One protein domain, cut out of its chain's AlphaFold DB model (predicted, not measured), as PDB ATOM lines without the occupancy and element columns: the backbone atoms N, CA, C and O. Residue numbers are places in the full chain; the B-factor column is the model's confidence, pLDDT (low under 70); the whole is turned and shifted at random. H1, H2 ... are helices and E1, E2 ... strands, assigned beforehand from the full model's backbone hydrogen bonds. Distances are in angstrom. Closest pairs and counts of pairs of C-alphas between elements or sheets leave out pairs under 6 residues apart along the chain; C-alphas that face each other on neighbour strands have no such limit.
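Overview. This is residues 7 to 72 of the 458 residues of a protein of Geoglobus acetivorans (UniProt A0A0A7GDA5). A two-stranded parallel sheet, E1 and E2, lies between H1 on one side and the near part of the long H2 on the other; residues 60 to 72 stick out as an arm. The 66 printed residues hold E1, H1, E2 and H2 in chain order, mixed in class. The whole is only just loose, close to compact, radius of gyration of the C-alphas 13.0 A, spanning 39 by 27 by 18 A.

Arrangement. E1, residues 12 to 18, and E2, residues 34 to 40, are parallel at 20 degrees; N 15 and O 36 are 2.8 A apart, within hydrogen-bond range. With H1, residues 24 to 33, they form a strand-helix-strand unit, parallel neighbour strands joined through a helix, with a right-handed crossover. The closest C-alphas of H1 and E2, Lys 31 and Val 37, are 6.3 A apart; those of H1 and E1, Cys 12 and His 33, 6.5 A. H2, residues 49 to 71, and each strand are near each other, with 5 pairs of C-alphas within 10 A. H1 and H2 are apart. Every O i to N i+4 pair is within hydrogen-bond range in H2, 5 of 6 in H1.

Along the chain. E1, 16.2 A long, begins at C-alpha 12 (-27.220, -23.567, -23.241). H1 measures 14.7 A and E2 15.8 A. H2, 32.9 A, ends at C-alpha 71 (-4.602, -35.338, -27.614).

Size, cuts and confidence. The C-alphas farthest apart, Asp 7 and Ser 72, are 40.3 A apart. The printed part has no cut, no link is long, and no printed residue is under 70.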
ATOM      1  N   ASP A   7     -37.412 -18.125 -31.307       83.00
ATOM      2  CA  ASP A   7     -37.660 -17.378 -30.065       83.00
ATOM      3  C   ASP A   7     -37.350 -18.210 -28.804       83.00
ATOM      4  O   ASP A   7     -37.148 -17.660 -27.716       83.00
ATOM      5  N   ASP A   8     -37.277 -19.540 -28.939       79.88
ATOM      6  CA  ASP A   8     -36.857 -20.432 -27.862       79.88
ATOM      7  C   ASP A   8     -35.342 -20.349 -27.608       79.88
ATOM      8  O   ASP A   8     -34.892 -20.793 -26.556       79.88
ATOM      9  N   ILE A   9     -34.531 -19.816 -28.530       80.94
ATOM     10  CA  ILE A   9     -33.066 -19.914 -28.465       80.94
ATOM     11  C   ILE A   9     -32.503 -19.094 -27.299       80.94
ATOM     12  O   ILE A   9     -32.719 -17.889 -27.168       80.94
ATOM     13  N   ARG A  10     -31.726 -19.767 -26.446       84.44
ATOM     14  CA  ARG A  10     -30.928 -19.167 -25.372       84.44
ATOM     15  C   ARG A  10     -29.618 -19.926 -25.234       84.44
ATOM     16  O   ARG A  10     -29.545 -21.097 -25.612       84.44
ATOM     17  N   ASP A  11     -28.627 -19.272 -24.636       87.44
ATOM     18  CA  ASP A  11     -27.344 -19.903 -24.348       87.44
ATOM     19  C   ASP A  11     -27.543 -21.138 -23.458       87.44
ATOM     20  O   ASP A  11     -28.094 -21.058 -22.355       87.44
ATOM     21  N   CYS A  12     -27.121 -22.298 -23.954       81.38
ATOM     22  CA  CYS A  12     -27.220 -23.567 -23.241       81.38
ATOM     23  C   CYS A  12     -26.108 -24.526 -23.672       81.38
ATOM     24  O   CYS A  12     -25.604 -24.446 -24.786       81.38
ATOM     25  N   ASP A  13     -25.719 -25.476 -22.821       79.56
ATOM     26  CA  ASP A  13     -24.690 -26.449 -23.216       79.56
ATOM     27  C   ASP A  13     -25.201 -27.403 -24.311       79.56
ATOM     28  O   ASP A  13     -24.474 -27.717 -25.252       79.56
ATOM     29  N   ILE A  14     -26.469 -27.821 -24.227       82.81
ATOM     30  CA  ILE A  14     -27.082 -28.780 -25.155       82.81
ATOM     31  C   ILE A  14     -28.423 -28.236 -25.652       82.81
ATOM     32  O   ILE A  14     -29.386 -28.134 -24.881       82.81
ATOM     33  N   ALA A  15     -28.508 -27.958 -26.948       85.25
ATOM     34  CA  ALA A  15     -29.738 -27.683 -27.674       85.25
ATOM     35  C   ALA A  15     -30.289 -28.974 -28.296       85.25
ATOM     36  O   ALA A  15     -29.554 -29.759 -28.890       85.25
ATOM     37  N   VAL A  16     -31.593 -29.198 -28.179       85.69
ATOM     38  CA  VAL A  16     -32.285 -30.378 -28.699       85.69
ATOM     39  C   VAL A  16     -33.400 -29.915 -29.627       85.69
ATOM     40  O   VAL A  16     -34.343 -29.275 -29.174       85.69
ATOM     41  N   ILE A  17     -33.307 -30.238 -30.913       87.56
ATOM     42  CA  ILE A  17     -34.289 -29.859 -31.934       87.56
ATOM     43  C   ILE A  17     -35.090 -31.109 -32.321       87.56
ATOM     44  O   ILE A  17     -34.508 -32.069 -32.834       87.56
ATOM     45  N   PRO A  18     -36.410 -31.160 -32.086       86.81
ATOM     46  CA  PRO A  18     -37.245 -32.229 -32.623       86.81
ATOM     47  C   PRO A  18     -37.196 -32.224 -34.158       86.81
ATOM     48  O   PRO A  18     -37.280 -31.172 -34.778       86.81
ATOM     49  N   ALA A  19     -37.096 -33.386 -34.801       84.81
ATOM     50  CA  ALA A  19     -36.922 -33.478 -36.254       84.81
ATOM     51  C   ALA A  19     -38.104 -32.905 -37.056       84.81
ATOM     52  O   ALA A  19     -37.917 -32.512 -38.203       84.81
ATOM     53  N   GLY A  20     -39.302 -32.836 -36.467       82.56
ATOM     54  CA  GLY A  20     -40.469 -32.187 -37.070       82.56
ATOM     55  C   GLY A  20     -40.370 -30.661 -37.092       82.56
ATOM     56  O   GLY A  20     -40.999 -30.034 -37.937       82.56
ATOM     57  N   ASP A  21     -39.539 -30.104 -36.211       84.44
ATOM     58  CA  ASP A  21     -39.279 -28.675 -36.046       84.44
ATOM     59  C   ASP A  21     -37.905 -28.291 -36.658       84.44
ATOM     60  O   ASP A  21     -37.430 -27.172 -36.494       84.44
ATOM     61  N   PHE A  22     -37.226 -29.222 -37.347       84.81
ATOM     62  CA  PHE A  22     -35.890 -29.011 -37.909       84.81
ATOM     63  C   PHE A  22     -35.921 -28.193 -39.205       84.81
ATOM     64  O   PHE A  22     -36.529 -28.600 -40.198       84.81
ATOM     65  N   ASP A  23     -35.131 -27.122 -39.239       85.94
ATOM     66  CA  ASP A  23     -34.732 -26.437 -40.466       85.94
ATOM     67  C   ASP A  23     -33.261 -25.966 -40.399       85.94
ATOM     68  O   ASP A  23     -32.652 -25.902 -39.326       85.94
ATOM     69  N   GLU A  24     -32.653 -25.671 -41.557       83.00
ATOM     70  CA  GLU A  24     -31.236 -25.273 -41.640       83.00
ATOM     71  C   GLU A  24     -30.922 -23.943 -40.936       83.00
ATOM     72  O   GLU A  24     -29.805 -23.761 -40.447       83.00
ATOM     73  N   THR A  25     -31.884 -23.022 -40.874       84.31
ATOM     74  CA  THR A  25     -31.739 -21.715 -40.217       84.31
ATOM     75  C   THR A  25     -31.723 -21.904 -38.706       84.31
ATOM     76  O   THR A  25     -30.775 -21.469 -38.052       84.31
ATOM     77  N   LEU A  26     -32.688 -22.659 -38.177       84.25
ATOM     78  CA  LEU A  26     -32.785 -23.013 -36.765       84.25
ATOM     79  C   LEU A  26     -31.555 -23.802 -36.296       84.25
ATOM     80  O   LEU A  26     -30.996 -23.516 -35.240       84.25
ATOM     81  N   LEU A  27     -31.066 -24.753 -37.104       83.81
ATOM     82  CA  LEU A  27     -29.830 -25.488 -36.814       83.81
ATOM     83  C   LEU A  27     -28.618 -24.551 -36.732       83.81
ATOM     84  O   LEU A  27     -27.758 -24.714 -35.865       83.81
ATOM     85  N   LYS A  28     -28.506 -23.611 -37.674       85.00
ATOM     86  CA  LYS A  28     -27.377 -22.681 -37.741       85.00
ATOM     87  C   LYS A  28     -27.363 -21.739 -36.541       85.00
ATOM     88  O   LYS A  28     -26.293 -21.495 -35.993       85.00
ATOM     89  N   GLU A  29     -28.527 -21.252 -36.136       84.88
ATOM     90  CA  GLU A  29     -28.686 -20.342 -35.003       84.88
ATOM     91  C   GLU A  29     -28.487 -21.070 -33.665       84.88
ATOM     92  O   GLU A  29     -27.717 -20.614 -32.822       84.88
ATOM     93  N   ALA A  30     -29.030 -22.284 -33.514       84.88
ATOM     94  CA  ALA A  30     -28.775 -23.129 -32.347       84.88
ATOM     95  C   ALA A  30     -27.275 -23.423 -32.152       84.88
ATOM     96  O   ALA A  30     -26.785 -23.395 -31.025       84.88
ATOM     97  N   LYS A  31     -26.516 -23.634 -33.239       85.50
ATOM     98  CA  LYS A  31     -25.052 -23.821 -33.189       85.50
ATOM     99  C   LYS A  31     -24.277 -22.588 -32.718       85.50
ATOM    100  O   LYS A  31     -23.125 -22.734 -32.329       85.50
ATOM    101  N   MET A  32     -24.860 -21.388 -32.781       86.69
ATOM    102  CA  MET A  32     -24.221 -20.169 -32.266       86.69
ATOM    103  C   MET A  32     -24.400 -20.014 -30.752       86.69
ATOM    104  O   MET A  32     -23.546 -19.418 -30.104       86.69
ATOM    105  N   HIS A  33     -25.478 -20.575 -30.199       87.62
ATOM    106  CA  HIS A  33     -25.881 -20.421 -28.796       87.62
ATOM    107  C   HIS A  33     -25.738 -21.703 -27.968       87.62
ATOM    108  O   HIS A  33     -26.169 -21.761 -26.817       87.62
ATOM    109  N   SER A  34     -25.151 -22.762 -28.529       84.31
ATOM    110  CA  SER A  34     -24.945 -24.006 -27.791       84.31
ATOM    111  C   SER A  34     -23.671 -24.741 -28.169       84.31
ATOM    112  O   SER A  34     -23.180 -24.616 -29.291       84.31
ATOM    113  N   LYS A  35     -23.130 -25.515 -27.218       79.50
ATOM    114  CA  LYS A  35     -21.955 -26.368 -27.463       79.50
ATOM    115  C   LYS A  35     -22.325 -27.577 -28.315       79.50
ATOM    116  O   LYS A  35     -21.586 -27.935 -29.228       79.50
ATOM    117  N   PHE A  36     -23.489 -28.169 -28.050       80.00
ATOM    118  CA  PHE A  36     -24.002 -29.319 -28.783       80.00
ATOM    119  C   PHE A  36     -25.421 -29.067 -29.278       80.00
ATOM    120  O   PHE A  36     -26.281 -28.634 -28.517       80.00
ATOM    121  N   VAL A  37     -25.683 -29.418 -30.540       83.12
ATOM    122  CA  VAL A  37     -27.039 -29.448 -31.104       83.12
ATOM    123  C   VAL A  37     -27.388 -30.882 -31.478       83.12
ATOM    124  O   VAL A  37     -26.749 -31.477 -32.346       83.12
ATOM    125  N   VAL A  38     -28.417 -31.428 -30.839       84.25
ATOM    126  CA  VAL A  38     -28.932 -32.778 -31.074       84.25
ATOM    127  C   VAL A  38     -30.261 -32.679 -31.806       84.25
ATOM    128  O   VAL A  38     -31.188 -32.035 -31.323       84.25
ATOM    129  N   VAL A  39     -30.385 -33.338 -32.958       84.12
ATOM    130  CA  VAL A  39     -31.664 -33.436 -33.675       84.12
ATOM    131  C   VAL A  39     -32.311 -34.780 -33.349       84.12
ATOM    132  O   VAL A  39     -31.762 -35.832 -33.680       84.12
ATOM    133  N   LEU A  40     -33.465 -34.758 -32.685       82.75
ATOM    134  CA  LEU A  40     -34.176 -35.966 -32.261       82.75
ATOM    135  C   LEU A  40     -35.166 -36.426 -33.323       82.75
ATOM    136  O   LEU A  40     -36.026 -35.661 -33.738       82.75
ATOM    137  N   GLY A  41     -35.112 -37.695 -33.726       78.62
ATOM    138  CA  GLY A  41     -36.090 -38.247 -34.665       78.62
ATOM    139  C   GLY A  41     -37.534 -38.147 -34.149       78.62
ATOM    140  O   GLY A  41     -37.777 -38.248 -32.951       78.62
ATOM    141  N   ASN A  42     -38.508 -38.046 -35.063       73.44
ATOM    142  CA  ASN A  42     -39.943 -37.829 -34.778       73.44
ATOM    143  C   ASN A  42     -40.619 -38.837 -33.824       73.44
ATOM    144  O   ASN A  42     -41.778 -38.655 -33.467       73.44
ATOM    145  N   ARG A  43     -39.942 -39.930 -33.455       72.88
ATOM    146  CA  ARG A  43     -40.442 -40.974 -32.546       72.88
ATOM    147  C   ARG A  43     -39.841 -40.900 -31.139       72.88
ATOM    148  O   ARG A  43     -40.104 -41.792 -30.341       72.88
ATOM    149  N   ILE A  44     -39.010 -39.900 -30.859       76.06
ATOM    150  CA  ILE A  44     -38.327 -39.732 -29.577       76.06
ATOM    151  C   ILE A  44     -38.930 -38.514 -28.882       76.06
ATOM    152  O   ILE A  44     -38.895 -37.418 -29.438       76.06
ATOM    153  N   ASP A  45     -39.485 -38.710 -27.686       77.50
ATOM    154  CA  ASP A  45     -39.999 -37.610 -26.871       77.50
ATOM    155  C   ASP A  45     -38.822 -36.893 -26.180       77.50
ATOM    156  O   ASP A  45     -38.116 -37.520 -25.381       77.50
ATOM    157  N   PRO A  46     -38.587 -35.597 -26.461       70.19
ATOM    158  CA  PRO A  46     -37.544 -34.818 -25.801       70.19
ATOM    159  C   PRO A  46     -37.768 -34.642 -24.291       70.19
ATOM    160  O   PRO A  46     -36.832 -34.268 -23.589       70.19
ATOM    161  N   ALA A  47     -38.999 -34.848 -23.804       72.88
ATOM    162  CA  ALA A  47     -39.368 -34.718 -22.396       72.88
ATOM    163  C   ALA A  47     -39.278 -36.042 -21.607       72.88
ATOM    164  O   ALA A  47     -39.448 -36.022 -20.388       72.88
ATOM    165  N   ASP A  48     -39.006 -37.176 -22.267       80.00
ATOM    166  CA  ASP A  48     -38.779 -38.465 -21.601       80.00
ATOM    167  C   ASP A  48     -37.422 -38.445 -20.861       80.00
ATOM    168  O   ASP A  48     -36.389 -38.218 -21.502       80.00
ATOM    169  N   PRO A  49     -37.381 -38.706 -19.539       74.50
ATOM    170  CA  PRO A  49     -36.134 -38.797 -18.778       74.50
ATOM    171  C   PRO A  49     -35.102 -39.756 -19.393       74.50
ATOM    172  O   PRO A  49     -33.915 -39.443 -19.413       74.50
ATOM    173  N   ASN A  50     -35.545 -40.867 -19.996       79.25
ATOM    174  CA  ASN A  50     -34.640 -41.820 -20.649       79.25
ATOM    175  C   ASN A  50     -33.981 -41.241 -21.911       79.25
ATOM    176  O   ASN A  50     -32.895 -41.673 -22.300       79.25
ATOM    177  N   THR A  51     -34.631 -40.287 -22.583       79.38
ATOM    178  CA  THR A  51     -34.051 -39.574 -23.728       79.38
ATOM    179  C   THR A  51     -32.917 -38.667 -23.266       79.38
ATOM    180  O   THR A  51     -31.874 -38.629 -23.915       79.38
ATOM    181  N   ALA A  52     -33.093 -37.964 -22.143       73.56
ATOM    182  CA  ALA A  52     -32.061 -37.095 -21.583       73.56
ATOM    183  C   ALA A  52     -30.817 -37.891 -21.157       73.56
ATOM    184  O   ALA A  52     -29.709 -37.514 -21.538       73.56
ATOM    185  N   ASP A  53     -31.004 -39.020 -20.465       78.00
ATOM    186  CA  ASP A  53     -29.905 -39.898 -20.041       78.00
ATOM    187  C   ASP A  53     -29.127 -40.458 -21.244       78.00
ATOM    188  O   ASP A  53     -27.899 -40.420 -21.266       78.00
ATOM    189  N   ARG A  54     -29.828 -40.889 -22.302       80.44
ATOM    190  CA  ARG A  54     -29.194 -41.358 -23.549       80.44
ATOM    191  C   ARG A  54     -28.429 -40.264 -24.282       80.44
ATOM    192  O   ARG A  54     -27.373 -40.528 -24.846       80.44
ATOM    193  N   ILE A  55     -28.965 -39.043 -24.323       80.50
ATOM    194  CA  ILE A  55     -28.258 -37.903 -24.922       80.50
ATOM    195  C   ILE A  55     -26.982 -37.612 -24.127       80.50
ATOM    196  O   ILE A  55     -25.939 -37.396 -24.734       80.50
ATOM    197  N   ALA A  56     -27.051 -37.634 -22.794       77.00
ATOM    198  CA  ALA A  56     -25.887 -37.426 -21.939       77.00
ATOM    199  C   ALA A  56     -24.814 -38.508 -22.148       77.00
ATOM    200  O   ALA A  56     -23.639 -38.172 -22.264       77.00
ATOM    201  N   GLU A  57     -25.207 -39.779 -22.273       79.12
ATOM    202  CA  GLU A  57     -24.301 -40.895 -22.581       79.12
ATOM    203  C   GLU A  57     -23.602 -40.703 -23.939       79.12
ATOM    204  O   GLU A  57     -22.375 -40.717 -24.012       79.12
ATOM    205  N   ILE A  58     -24.362 -40.405 -25.001       80.81
ATOM    206  CA  ILE A  58     -23.814 -40.157 -26.348       80.81
ATOM    207  C   ILE A  58     -22.841 -38.973 -26.352       80.81
ATOM    208  O   ILE A  58     -21.813 -39.013 -27.029       80.81
ATOM    209  N   LEU A  59     -23.170 -37.899 -25.631       78.38
ATOM    210  CA  LEU A  59     -22.310 -36.721 -25.542       78.38
ATOM    211  C   LEU A  59     -21.039 -37.005 -24.742       78.38
ATOM    212  O   LEU A  59     -19.971 -36.573 -25.161       78.38
ATOM    213  N   SER A  60     -21.134 -37.775 -23.658       76.62
ATOM    214  CA  SER A  60     -19.971 -38.224 -22.886       76.62
ATOM    215  C   SER A  60     -19.014 -39.054 -23.747       76.62
ATOM    216  O   SER A  60     -17.806 -38.813 -23.746       76.62
ATOM    217  N   ASP A  61     -19.541 -39.999 -24.527       78.12
ATOM    218  CA  ASP A  61     -18.736 -40.806 -25.451       78.12
ATOM    219  C   ASP A  61     -18.104 -39.949 -26.558       78.12
ATOM    220  O   ASP A  61     -16.948 -40.156 -26.935       78.12
ATOM    221  N   PHE A  62     -18.841 -38.956 -27.063       79.88
ATOM    222  CA  PHE A  62     -18.335 -38.015 -28.060       79.88
ATOM    223  C   PHE A  62     -17.199 -37.139 -27.510       79.88
ATOM    224  O   PHE A  62     -16.171 -36.994 -28.173       79.88
ATOM    225  N   GLU A  63     -17.349 -36.587 -26.304       79.06
ATOM    226  CA  GLU A  63     -16.310 -35.794 -25.638       79.06
ATOM    227  C   GLU A  63     -15.052 -36.628 -25.373       79.06
ATOM    228  O   GLU A  63     -13.937 -36.165 -25.629       79.06
ATOM    229  N   LEU A  64     -15.214 -37.879 -24.926       77.00
ATOM    230  CA  LEU A  64     -14.101 -38.808 -24.738       77.00
ATOM    231  C   LEU A  64     -13.378 -39.094 -26.062       77.00
ATOM    232  O   LEU A  64     -12.146 -39.071 -26.112       77.00
ATOM    233  N   PHE A  65     -14.125 -39.334 -27.141       81.81
ATOM    234  CA  PHE A  65     -13.551 -39.552 -28.466       81.81
ATOM    235  C   PHE A  65     -12.780 -38.323 -28.968       81.81
ATOM    236  O   PHE A  65     -11.634 -38.461 -29.401       81.81
ATOM    237  N   GLU A  66     -13.367 -37.123 -28.882       81.31
ATOM    238  CA  GLU A  66     -12.670 -35.892 -29.261       81.31
ATOM    239  C   GLU A  66     -11.397 -35.698 -28.441       81.31
ATOM    240  O   GLU A  66     -10.361 -35.357 -29.010       81.31
ATOM    241  N   LEU A  67     -11.445 -35.947 -27.131       83.50
ATOM    242  CA  LEU A  67     -10.280 -35.832 -26.261       83.50
ATOM    243  C   LEU A  67      -9.149 -36.761 -26.716       83.50
ATOM    244  O   LEU A  67      -8.026 -36.296 -26.906       83.50
ATOM    245  N   ILE A  68      -9.440 -38.048 -26.932       85.25
ATOM    246  CA  ILE A  68      -8.443 -39.052 -27.336       85.25
ATOM    247  C   ILE A  68      -7.815 -38.682 -28.682       85.25
ATOM    248  O   ILE A  68      -6.593 -38.695 -28.826       85.25
ATOM    249  N   VAL A  69      -8.634 -38.328 -29.673       88.75
ATOM    250  CA  VAL A  69      -8.138 -38.035 -31.023       88.75
ATOM    251  C   VAL A  69      -7.380 -36.706 -31.066       88.75
ATOM    252  O   VAL A  69      -6.353 -36.606 -31.744       88.75
ATOM    253  N   ASN A  70      -7.843 -35.694 -30.325       87.50
ATOM    254  CA  ASN A  70      -7.210 -34.378 -30.294       87.50
ATOM    255  C   ASN A  70      -5.926 -34.352 -29.457       87.50
ATOM    256  O   ASN A  70      -5.032 -33.570 -29.779       87.50
ATOM    257  N   GLN A  71      -5.820 -35.189 -28.419       86.62
ATOM    258  CA  GLN A  71      -4.602 -35.338 -27.614       86.62
ATOM    259  C   GLN A  71      -3.646 -36.422 -28.127       86.62
ATOM    260  O   GLN A  71      -2.561 -36.580 -27.567       86.62
ATOM    261  N   SER A  72      -4.010 -37.154 -29.186       89.62
ATOM    262  CA  SER A  72      -3.108 -38.119 -29.816       89.62
ATOM    263  C   SER A  72      -1.789 -37.440 -30.218       89.62
ATOM    264  O   SER A  72      -1.819 -36.432 -30.935       89.62
TER     265      SER A  72